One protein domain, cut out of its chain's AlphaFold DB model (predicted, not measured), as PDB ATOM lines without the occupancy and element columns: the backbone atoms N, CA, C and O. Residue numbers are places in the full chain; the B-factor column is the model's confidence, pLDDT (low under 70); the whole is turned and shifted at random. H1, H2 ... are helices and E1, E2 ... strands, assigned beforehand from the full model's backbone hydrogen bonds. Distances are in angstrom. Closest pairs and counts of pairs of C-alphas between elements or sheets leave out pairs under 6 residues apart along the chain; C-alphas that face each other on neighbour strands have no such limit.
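What this domain is: This is residues 115 to 128 and 140 to 196 of the 298 residues of the protein "Major facilitator superfamily domain, general substrate transporter" of Trichoderma arundinaceum (UniProt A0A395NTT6). An elongated model has two lobes: H1 and H3 run side by side at one end, and a two-stranded sheet, E1 and E2, lies at the other with small H2 and the loop of residues 154 to 165. The 71 printed residues include named elements in the order H1, E1, H2, E2, H3, a mixed class; the antiparallel sheet has the order E1 - E2. The whole is extended, radius of gyration of the C-alphas 17.8 A, spanning 51 by 21 by 16 A.

How they stand to each other: H1, residues 115 to 124, and H3, residues 173 to 185, are close but not clearly touching, the closest C-alphas, Trp 121 and Asn 180, 7.2 A apart; they run opposite ways at a shallow tilt of 15 degrees. E1, residues 142 to 145, and E2, residues 166 to 169, are antiparallel, with N 143 and O 168 within hydrogen-bond range at 2.9 A. H2, residues 147 to 153, is apart from H1 and H3. Every O i to N i+4 pair is within range in H2 and H3, 5 of 6 in H1.

Where its parts are: H1 begins at C-alpha 115 (30.893, -19.788, -37.949) and measures 14.6 A. H3, 18.0 A, ends at C-alpha 185 (42.898, -27.020, -29.615).

The domain as a whole: Residues 129 to 139 are not printed, a 10.0 A gap between C-alphas 128 and 140. H2 to E2 is a long link. Confidence is under 70 at residues 126 to 128, 140 to 142, 170 to 175 and 195 to 196.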
ATOM      1  N   ALA A 115      31.549 -19.530 -36.672       92.12
ATOM      2  CA  ALA A 115      30.893 -19.788 -37.949       92.12
ATOM      3  C   ALA A 115      31.724 -19.230 -39.108       92.12
ATOM      4  O   ALA A 115      32.008 -19.949 -40.059       92.12
ATOM      5  N   VAL A 116      32.197 -17.988 -38.970       93.94
ATOM      6  CA  VAL A 116      33.033 -17.334 -39.988       93.94
ATOM      7  C   VAL A 116      34.385 -18.034 -40.129       93.94
ATOM      8  O   VAL A 116      34.862 -18.238 -41.243       93.94
ATOM      9  N   ALA A 117      35.005 -18.423 -39.010       91.81
ATOM     10  CA  ALA A 117      36.294 -19.099 -39.049       91.81
ATOM     11  C   ALA A 117      36.190 -20.503 -39.644       91.81
ATOM     12  O   ALA A 117      36.994 -20.850 -40.505       91.81
ATOM     13  N   ASP A 118      35.221 -21.304 -39.209       90.56
ATOM     14  CA  ASP A 118      35.018 -22.647 -39.746       90.56
ATOM     15  C   ASP A 118      34.642 -22.585 -41.232       90.56
ATOM     16  O   ASP A 118      35.232 -23.323 -42.007       90.56
ATOM     17  N   GLU A 119      33.786 -21.655 -41.668       89.94
ATOM     18  CA  GLU A 119      33.475 -21.462 -43.093       89.94
ATOM     19  C   GLU A 119      34.718 -21.090 -43.918       89.94
ATOM     20  O   GLU A 119      34.957 -21.675 -44.976       89.94
ATOM     21  N   ALA A 120      35.541 -20.159 -43.427       89.31
ATOM     22  CA  ALA A 120      36.778 -19.780 -44.099       89.31
ATOM     23  C   ALA A 120      37.746 -20.968 -44.195       89.31
ATOM     24  O   ALA A 120      38.314 -21.214 -45.259       89.31
ATOM     25  N   TRP A 121      37.910 -21.729 -43.107       88.25
ATOM     26  CA  TRP A 121      38.728 -22.939 -43.103       88.25
ATOM     27  C   TRP A 121      38.175 -23.996 -44.057       88.25
ATOM     28  O   TRP A 121      38.956 -24.489 -44.852       88.25
ATOM     29  N   GLU A 122      36.869 -24.264 -44.071       83.12
ATOM     30  CA  GLU A 122      36.211 -25.201 -44.999       83.12
ATOM     31  C   GLU A 122      36.302 -24.782 -46.473       83.12
ATOM     32  O   GLU A 122      36.190 -25.618 -47.368       83.12
ATOM     33  N   ALA A 123      36.504 -23.492 -46.756       83.00
ATOM     34  CA  ALA A 123      36.727 -23.015 -48.118       83.00
ATOM     35  C   ALA A 123      38.125 -23.376 -48.654       83.00
ATOM     36  O   ALA A 123      38.300 -23.469 -49.869       83.00
ATOM     37  N   ILE A 124      39.112 -23.570 -47.769       77.50
ATOM     38  CA  ILE A 124      40.502 -23.902 -48.139       77.50
ATOM     39  C   ILE A 124      40.904 -25.328 -47.761       77.50
ATOM     40  O   ILE A 124      41.791 -25.911 -48.383       77.50
ATOM     41  N   SER A 125      40.281 -25.895 -46.728       74.75
ATOM     42  CA  SER A 125      40.378 -27.303 -46.409       74.75
ATOM     43  C   SER A 125      39.475 -28.051 -47.357       74.75
ATOM     44  O   SER A 125      38.427 -27.583 -47.790       74.75
ATOM     45  N   MET A 126      39.902 -29.243 -47.713       66.56
ATOM     46  CA  MET A 126      39.110 -30.060 -48.602       66.56
ATOM     47  C   MET A 126      37.845 -30.430 -47.859       66.56
ATOM     48  O   MET A 126      37.941 -31.099 -46.832       66.56
ATOM     49  N   LYS A 127      36.686 -29.980 -48.355       60.66
ATOM     50  CA  LYS A 127      35.402 -30.469 -47.861       60.66
ATOM     51  C   LYS A 127      35.472 -31.991 -47.902       60.66
ATOM     52  O   LYS A 127      35.479 -32.577 -48.988       60.66
ATOM     53  N   GLN A 128      35.561 -32.637 -46.740       54.00
ATOM     54  CA  GLN A 128      35.187 -34.040 -46.657       54.00
ATOM     55  C   GLN A 128      33.764 -34.077 -47.185       54.00
ATOM     56  O   GLN A 128      32.920 -33.322 -46.701       54.00
ATOM     57  N   VAL A 140      40.289 -31.306 -54.222       55.28
ATOM     58  CA  VAL A 140      41.460 -32.166 -54.271       55.28
ATOM     59  C   VAL A 140      42.299 -31.606 -55.389       55.28
ATOM     60  O   VAL A 140      41.820 -31.479 -56.516       55.28
ATOM     61  N   GLY A 141      43.485 -31.119 -55.021       59.25
ATOM     62  CA  GLY A 141      44.474 -30.593 -55.945       59.25
ATOM     63  C   GLY A 141      44.915 -31.739 -56.836       59.25
ATOM     64  O   GLY A 141      45.953 -32.354 -56.606       59.25
ATOM     65  N   TRP A 142      44.059 -32.085 -57.790       67.31
ATOM     66  CA  TRP A 142      44.309 -33.081 -58.797       67.31
ATOM     67  C   TRP A 142      45.265 -32.436 -59.774       67.31
ATOM     68  O   TRP A 142      44.941 -31.454 -60.444       67.31
ATOM     69  N   LEU A 143      46.469 -32.975 -59.807       73.38
ATOM     70  CA  LEU A 143      47.482 -32.548 -60.737       73.38
ATOM     71  C   LEU A 143      47.499 -33.542 -61.884       73.38
ATOM     72  O   LEU A 143      47.594 -34.757 -61.694       73.38
ATOM     73  N   GLN A 144      47.416 -33.001 -63.092       81.38
ATOM     74  CA  GLN A 144      47.757 -33.746 -64.284       81.38
ATOM     75  C   GLN A 144      49.279 -33.790 -64.408       81.38
ATOM     76  O   GLN A 144      49.947 -32.756 -64.450       81.38
ATOM     77  N   VAL A 145      49.827 -34.998 -64.465       84.38
ATOM     78  CA  VAL A 145      51.269 -35.247 -64.514       84.38
ATOM     79  C   VAL A 145      51.603 -36.017 -65.793       84.38
ATOM     80  O   VAL A 145      50.820 -36.842 -66.262       84.38
ATOM     81  N   SER A 146      52.752 -35.736 -66.409       87.06
ATOM     82  CA  SER A 146      53.198 -36.461 -67.603       87.06
ATOM     83  C   SER A 146      53.626 -37.895 -67.266       87.06
ATOM     84  O   SER A 146      54.057 -38.176 -66.149       87.06
ATOM     85  N   GLN A 147      53.560 -38.796 -68.253       87.25
ATOM     86  CA  GLN A 147      53.991 -40.195 -68.100       87.25
ATOM     87  C   GLN A 147      55.438 -40.307 -67.602       87.25
ATOM     88  O   GLN A 147      55.713 -41.053 -66.674       87.25
ATOM     89  N   GLU A 148      56.344 -39.508 -68.169       86.31
ATOM     90  CA  GLU A 148      57.758 -39.476 -67.779       86.31
ATOM     91  C   GLU A 148      57.940 -39.205 -66.277       86.31
ATOM     92  O   GLU A 148      58.757 -39.837 -65.614       86.31
ATOM     93  N   LYS A 149      57.134 -38.297 -65.714       78.88
ATOM     94  CA  LYS A 149      57.171 -37.977 -64.285       78.88
ATOM     95  C   LYS A 149      56.604 -39.104 -63.425       78.88
ATOM     96  O   LYS A 149      57.124 -39.346 -62.344       78.88
ATOM     97  N   VAL A 150      55.568 -39.798 -63.890       84.12
ATOM     98  CA  VAL A 150      55.044 -40.989 -63.202       84.12
ATOM     99  C   VAL A 150      56.074 -42.111 -63.180       84.12
ATOM    100  O   VAL A 150      56.279 -42.717 -62.130       84.12
ATOM    101  N   ASP A 151      56.760 -42.333 -64.300       84.81
ATOM    102  CA  ASP A 151      57.810 -43.344 -64.413       84.81
ATOM    103  C   ASP A 151      58.987 -43.037 -63.472       84.81
ATOM    104  O   ASP A 151      59.500 -43.945 -62.822       84.81
ATOM    105  N   LEU A 152      59.353 -41.758 -63.316       82.62
ATOM    106  CA  LEU A 152      60.363 -41.310 -62.346       82.62
ATOM    107  C   LEU A 152      59.948 -41.525 -60.882       82.62
ATOM    108  O   LEU A 152      60.808 -41.735 -60.029       82.62
ATOM    109  N   MET A 153      58.651 -41.435 -60.574       78.88
ATOM    110  CA  MET A 153      58.135 -41.619 -59.213       78.88
ATOM    111  C   MET A 153      57.961 -43.095 -58.832       78.88
ATOM    112  O   MET A 153      57.785 -43.385 -57.649       78.88
ATOM    113  N   GLU A 154      57.966 -44.011 -59.807       84.25
ATOM    114  CA  GLU A 154      57.709 -45.447 -59.621       84.25
ATOM    115  C   GLU A 154      56.397 -45.740 -58.854       84.25
ATOM    116  O   GLU A 154      56.264 -46.759 -58.170       84.25
ATOM    117  N   GLN A 155      55.403 -44.844 -58.951       74.75
ATOM    118  CA  GLN A 155      54.115 -44.984 -58.269       74.75
ATOM    119  C   GLN A 155      52.982 -45.320 -59.246       74.75
ATOM    120  O   GLN A 155      52.900 -44.731 -60.328       74.75
ATOM    121  N   PRO A 156      52.063 -46.230 -58.873       78.25
ATOM    122  CA  PRO A 156      50.893 -46.507 -59.690       78.25
ATOM    123  C   PRO A 156      49.987 -45.270 -59.739       78.25
ATOM    124  O   PRO A 156      49.648 -44.697 -58.705       78.25
ATOM    125  N   SER A 157      49.566 -44.872 -60.938       84.00
ATOM    126  CA  SER A 157      48.633 -43.758 -61.149       84.00
ATOM    127  C   SER A 157      47.627 -44.080 -62.254       84.00
ATOM    128  O   SER A 157      47.815 -45.009 -63.045       84.00
ATOM    129  N   VAL A 158      46.518 -43.337 -62.291       85.69
ATOM    130  CA  VAL A 158      45.436 -43.555 -63.262       85.69
ATOM    131  C   VAL A 158      45.679 -42.684 -64.486       85.69
ATOM    132  O   VAL A 158      45.800 -41.469 -64.372       85.69
ATOM    133  N   LYS A 159      45.744 -43.291 -65.670       88.44
ATOM    134  CA  LYS A 159      45.868 -42.549 -66.927       88.44
ATOM    135  C   LYS A 159      44.539 -41.879 -67.282       88.44
ATOM    136  O   LYS A 159      43.489 -42.508 -67.166       88.44
ATOM    137  N   PHE A 160      44.579 -40.641 -67.765       80.69
ATOM    138  CA  PHE A 160      43.387 -39.994 -68.312       80.69
ATOM    139  C   PHE A 160      42.922 -40.687 -69.604       80.69
ATOM    140  O   PHE A 160      43.729 -41.191 -70.390       80.69
ATOM    141  N   HIS A 161      41.605 -40.707 -69.835       83.44
ATOM    142  CA  HIS A 161      40.993 -41.375 -70.992       83.44
ATOM    143  C   HIS A 161      41.430 -40.801 -72.347       83.44
ATOM    144  O   HIS A 161      41.488 -41.529 -73.334       83.44
ATOM    145  N   ASP A 162      41.747 -39.513 -72.392       86.50
ATOM    146  CA  ASP A 162      42.248 -38.801 -73.570       86.50
ATOM    147  C   ASP A 162      43.752 -39.036 -73.824       86.50
ATOM    148  O   ASP A 162      44.300 -38.573 -74.821       86.50
ATOM    149  N   GLY A 163      44.431 -39.757 -72.925       87.00
ATOM    150  CA  GLY A 163      45.860 -40.029 -72.988       87.00
ATOM    151  C   GLY A 163      46.757 -38.829 -72.683       87.00
ATOM    152  O   GLY A 163      47.970 -38.948 -72.850       87.00
ATOM    153  N   SER A 164      46.197 -37.710 -72.213       82.31
ATOM    154  CA  SER A 164      46.926 -36.456 -71.991       82.31
ATOM    155  C   SER A 164      47.855 -36.487 -70.770       82.31
ATOM    156  O   SER A 164      48.676 -35.590 -70.583       82.31
ATOM    157  N   GLY A 165      47.769 -37.518 -69.931       88.06
ATOM    158  CA  GLY A 165      48.669 -37.705 -68.800       88.06
ATOM    159  C   GLY A 165      48.125 -38.682 -67.774       88.06
ATOM    160  O   GLY A 165      47.296 -39.545 -68.077       88.06
ATOM    161  N   TYR A 166      48.601 -38.515 -66.550       87.94
ATOM    162  CA  TYR A 166      48.287 -39.344 -65.404       87.94
ATOM    163  C   TYR A 166      47.798 -38.488 -64.249       87.94
ATOM    164  O   TYR A 166      48.172 -37.327 -64.085       87.94
ATOM    165  N   PHE A 167      46.922 -39.092 -63.472       82.06
ATOM    166  CA  PHE A 167      46.213 -38.484 -62.373       82.06
ATOM    167  C   PHE A 167      47.028 -38.622 -61.092       82.06
ATOM    168  O   PHE A 167      47.328 -39.742 -60.667       82.06
ATOM    169  N   PHE A 168      47.370 -37.493 -60.471       76.88
ATOM    170  CA  PHE A 168      48.090 -37.462 -59.204       76.88
ATOM    171  C   PHE A 168      47.337 -36.609 -58.179       76.88
ATOM    172  O   PHE A 168      46.941 -35.479 -58.467       76.88
ATOM    173  N   GLY A 169      47.124 -37.150 -56.980       70.56
ATOM    174  CA  GLY A 169      46.567 -36.394 -55.858       70.56
ATOM    175  C   GLY A 169      47.686 -35.694 -55.097       70.56
ATOM    176  O   GLY A 169      48.587 -36.363 -54.595       70.56
ATOM    177  N   MET A 170      47.652 -34.363 -55.010       65.06
ATOM    178  CA  MET A 170      48.595 -33.624 -54.172       65.06
ATOM    179  C   MET A 170      48.088 -33.572 -52.731       65.06
ATOM    180  O   MET A 170      47.012 -33.037 -52.456       65.06
ATOM    181  N   ASP A 171      48.887 -34.099 -51.805       56.44
ATOM    182  CA  ASP A 171      48.523 -34.171 -50.393       56.44
ATOM    183  C   ASP A 171      48.825 -32.850 -49.646       56.44
ATOM    184  O   ASP A 171      49.690 -32.774 -48.778       56.44
ATOM    185  N   VAL A 172      48.129 -31.762 -50.008       60.16
ATOM    186  CA  VAL A 172      48.147 -30.490 -49.237       60.16
ATOM    187  C   VAL A 172      47.315 -30.612 -47.947       60.16
ATOM    188  O   VAL A 172      47.317 -29.735 -47.081       60.16
ATOM    189  N   PHE A 173      46.611 -31.730 -47.782       60.94
ATOM    190  CA  PHE A 173      45.650 -31.945 -46.713       60.94
ATOM    191  C   PHE A 173      46.321 -32.032 -45.351       60.94
ATOM    192  O   PHE A 173      45.808 -31.466 -44.388       60.94
ATOM    193  N   HIS A 174      47.471 -32.704 -45.261       60.59
ATOM    194  CA  HIS A 174      48.066 -33.000 -43.962       60.59
ATOM    195  C   HIS A 174      48.502 -31.737 -43.207       60.59
ATOM    196  O   HIS A 174      48.408 -31.667 -41.986       60.59
ATOM    197  N   GLN A 175      48.925 -30.695 -43.925       69.06
ATOM    198  CA  GLN A 175      49.362 -29.449 -43.294       69.06
ATOM    199  C   GLN A 175      48.173 -28.586 -42.852       69.06
ATOM    200  O   GLN A 175      48.157 -28.110 -41.716       69.06
ATOM    201  N   LEU A 176      47.151 -28.422 -43.702       77.31
ATOM    202  CA  LEU A 176      45.980 -27.596 -43.381       77.31
ATOM    203  C   LEU A 176      45.056 -28.252 -42.349       77.31
ATOM    204  O   LEU A 176      44.566 -27.562 -41.456       77.31
ATOM    205  N   HIS A 177      44.857 -29.571 -42.415       73.12
ATOM    206  CA  HIS A 177      44.059 -30.308 -41.433       73.12
ATOM    207  C   HIS A 177      44.674 -30.212 -40.032       73.12
ATOM    208  O   HIS A 177      43.992 -29.832 -39.079       73.12
ATOM    209  N   CYS A 178      45.982 -30.465 -39.909       78.62
ATOM    210  CA  CYS A 178      46.682 -30.325 -38.637       78.62
ATOM    211  C   CYS A 178      46.672 -28.878 -38.135       78.62
ATOM    212  O   CYS A 178      46.523 -28.654 -36.935       78.62
ATOM    213  N   LEU A 179      46.794 -27.888 -39.025       84.69
ATOM    214  CA  LEU A 179      46.760 -26.482 -38.630       84.69
ATOM    215  C   LEU A 179      45.369 -26.059 -38.128       84.69
ATOM    216  O   LEU A 179      45.280 -25.395 -37.094       84.69
ATOM    217  N   ASN A 180      44.290 -26.500 -38.783       86.62
ATOM    218  CA  ASN A 180      42.921 -26.273 -38.311       86.62
ATOM    219  C   ASN A 180      42.664 -26.987 -36.973       86.62
ATOM    220  O   ASN A 180      42.101 -26.399 -36.049       86.62
ATOM    221  N   TYR A 181      43.132 -28.231 -36.833       84.88
ATOM    222  CA  TYR A 181      43.051 -28.979 -35.578       84.88
ATOM    223  C   TYR A 181      43.775 -28.247 -34.440       84.88
ATOM    224  O   TYR A 181      43.193 -28.005 -33.380       84.88
ATOM    225  N   LEU A 182      45.025 -27.828 -34.667       84.69
ATOM    226  CA  LEU A 182      45.809 -27.080 -33.686       84.69
ATOM    227  C   LEU A 182      45.123 -25.772 -33.314       84.69
ATOM    228  O   LEU A 182      45.007 -25.492 -32.124       84.69
ATOM    229  N   ARG A 183      44.612 -25.009 -34.292       89.44
ATOM    230  CA  ARG A 183      43.828 -23.791 -34.041       89.44
ATOM    231  C   ARG A 183      42.725 -24.073 -33.027       89.44
ATOM    232  O   ARG A 183      42.720 -23.433 -31.978       89.44
ATOM    233  N   LYS A 184      41.865 -25.063 -33.297       88.31
ATOM    234  CA  LYS A 184      40.736 -25.447 -32.430       88.31
ATOM    235  C   LYS A 184      41.183 -25.889 -31.028       88.31
ATOM    236  O   LYS A 184      40.487 -25.605 -30.061       88.31
ATOM    237  N   LYS A 185      42.351 -26.533 -30.899       85.69
ATOM    238  CA  LYS A 185      42.898 -27.020 -29.615       85.69
ATOM    239  C   LYS A 185      43.756 -26.012 -28.849       85.69
ATOM    240  O   LYS A 185      44.027 -26.226 -27.667       85.69
ATOM    241  N   THR A 186      44.205 -24.924 -29.472       85.38
ATOM    242  CA  THR A 186      44.990 -23.906 -28.764       85.38
ATOM    243  C   THR A 186      44.162 -23.232 -27.670       85.38
ATOM    244  O   THR A 186      42.963 -23.008 -27.830       85.38
ATOM    245  N   VAL A 187      44.818 -22.835 -26.573       83.19
ATOM    246  CA  VAL A 187      44.186 -22.139 -25.429       83.19
ATOM    247  C   VAL A 187      43.349 -20.936 -25.877       83.19
ATOM    248  O   VAL A 187      42.308 -20.652 -25.288       83.19
ATOM    249  N   LEU A 188      43.776 -20.264 -26.950       86.62
ATOM    250  CA  LEU A 188      43.100 -19.094 -27.489       86.62
ATOM    251  C   LEU A 188      41.693 -19.401 -28.023       86.62
ATOM    252  O   LEU A 188      40.802 -18.588 -27.820       86.62
ATOM    253  N   TYR A 189      41.475 -20.554 -28.663       85.31
ATOM    254  CA  TYR A 189      40.193 -20.894 -29.300       85.31
ATOM    255  C   TYR A 189      39.440 -22.030 -28.608       85.31
ATOM    256  O   TYR A 189      38.251 -22.187 -28.855       85.31
ATOM    257  N   ASN A 190      40.079 -22.794 -27.720       86.19
ATOM    258  CA  ASN A 190      39.489 -23.985 -27.101       86.19
ATOM    259  C   ASN A 190      38.135 -23.721 -26.407       86.19
ATOM    260  O   ASN A 190      37.264 -24.578 -26.387       86.19
ATOM    261  N   HIS A 191      37.912 -22.516 -25.876       88.88
ATOM    262  CA  HIS A 191      36.632 -22.145 -25.262       88.88
ATOM    263  C   HIS A 191      35.474 -21.975 -26.270       88.88
ATOM    264  O   HIS A 191      34.315 -22.058 -25.876       88.88
ATOM    265  N   LEU A 192      35.775 -21.741 -27.553       88.25
ATOM    266  CA  LEU A 192      34.807 -21.651 -28.659       88.25
ATOM    267  C   LEU A 192      34.490 -23.015 -29.280       88.25
ATOM    268  O   LEU A 192      33.455 -23.187 -29.925       88.25
ATOM    269  N   TYR A 193      35.387 -23.975 -29.066       85.75
ATOM    270  CA  TYR A 193      35.222 -25.383 -29.406       85.75
ATOM    271  C   TYR A 193      35.214 -26.170 -28.100       85.75
ATOM    272  O   TYR A 193      36.124 -26.983 -27.902       85.75
ATOM    273  N   PRO A 194      34.264 -25.885 -27.174       75.38
ATOM    274  CA  PRO A 194      34.187 -26.624 -25.927       75.38
ATOM    275  C   PRO A 194      34.195 -28.088 -26.317       75.38
ATOM    276  O   PRO A 194      33.392 -28.489 -27.158       75.38
ATOM    277  N   SER A 195      35.191 -28.817 -25.807       64.06
ATOM    278  CA  SER A 195      35.369 -30.228 -26.098       64.06
ATOM    279  C   SER A 195      34.014 -30.868 -25.903       64.06
ATOM    280  O   SER A 195      33.528 -30.956 -24.772       64.06
ATOM    281  N   GLU A 196      33.381 -31.242 -27.004       54.19
ATOM    282  CA  GLU A 196      32.274 -32.155 -26.964       54.19
ATOM    283  C   GLU A 196      32.890 -33.424 -26.392       54.19
ATOM    284  O   GLU A 196      33.409 -34.265 -27.104       54.19
TER     285      GLU A 196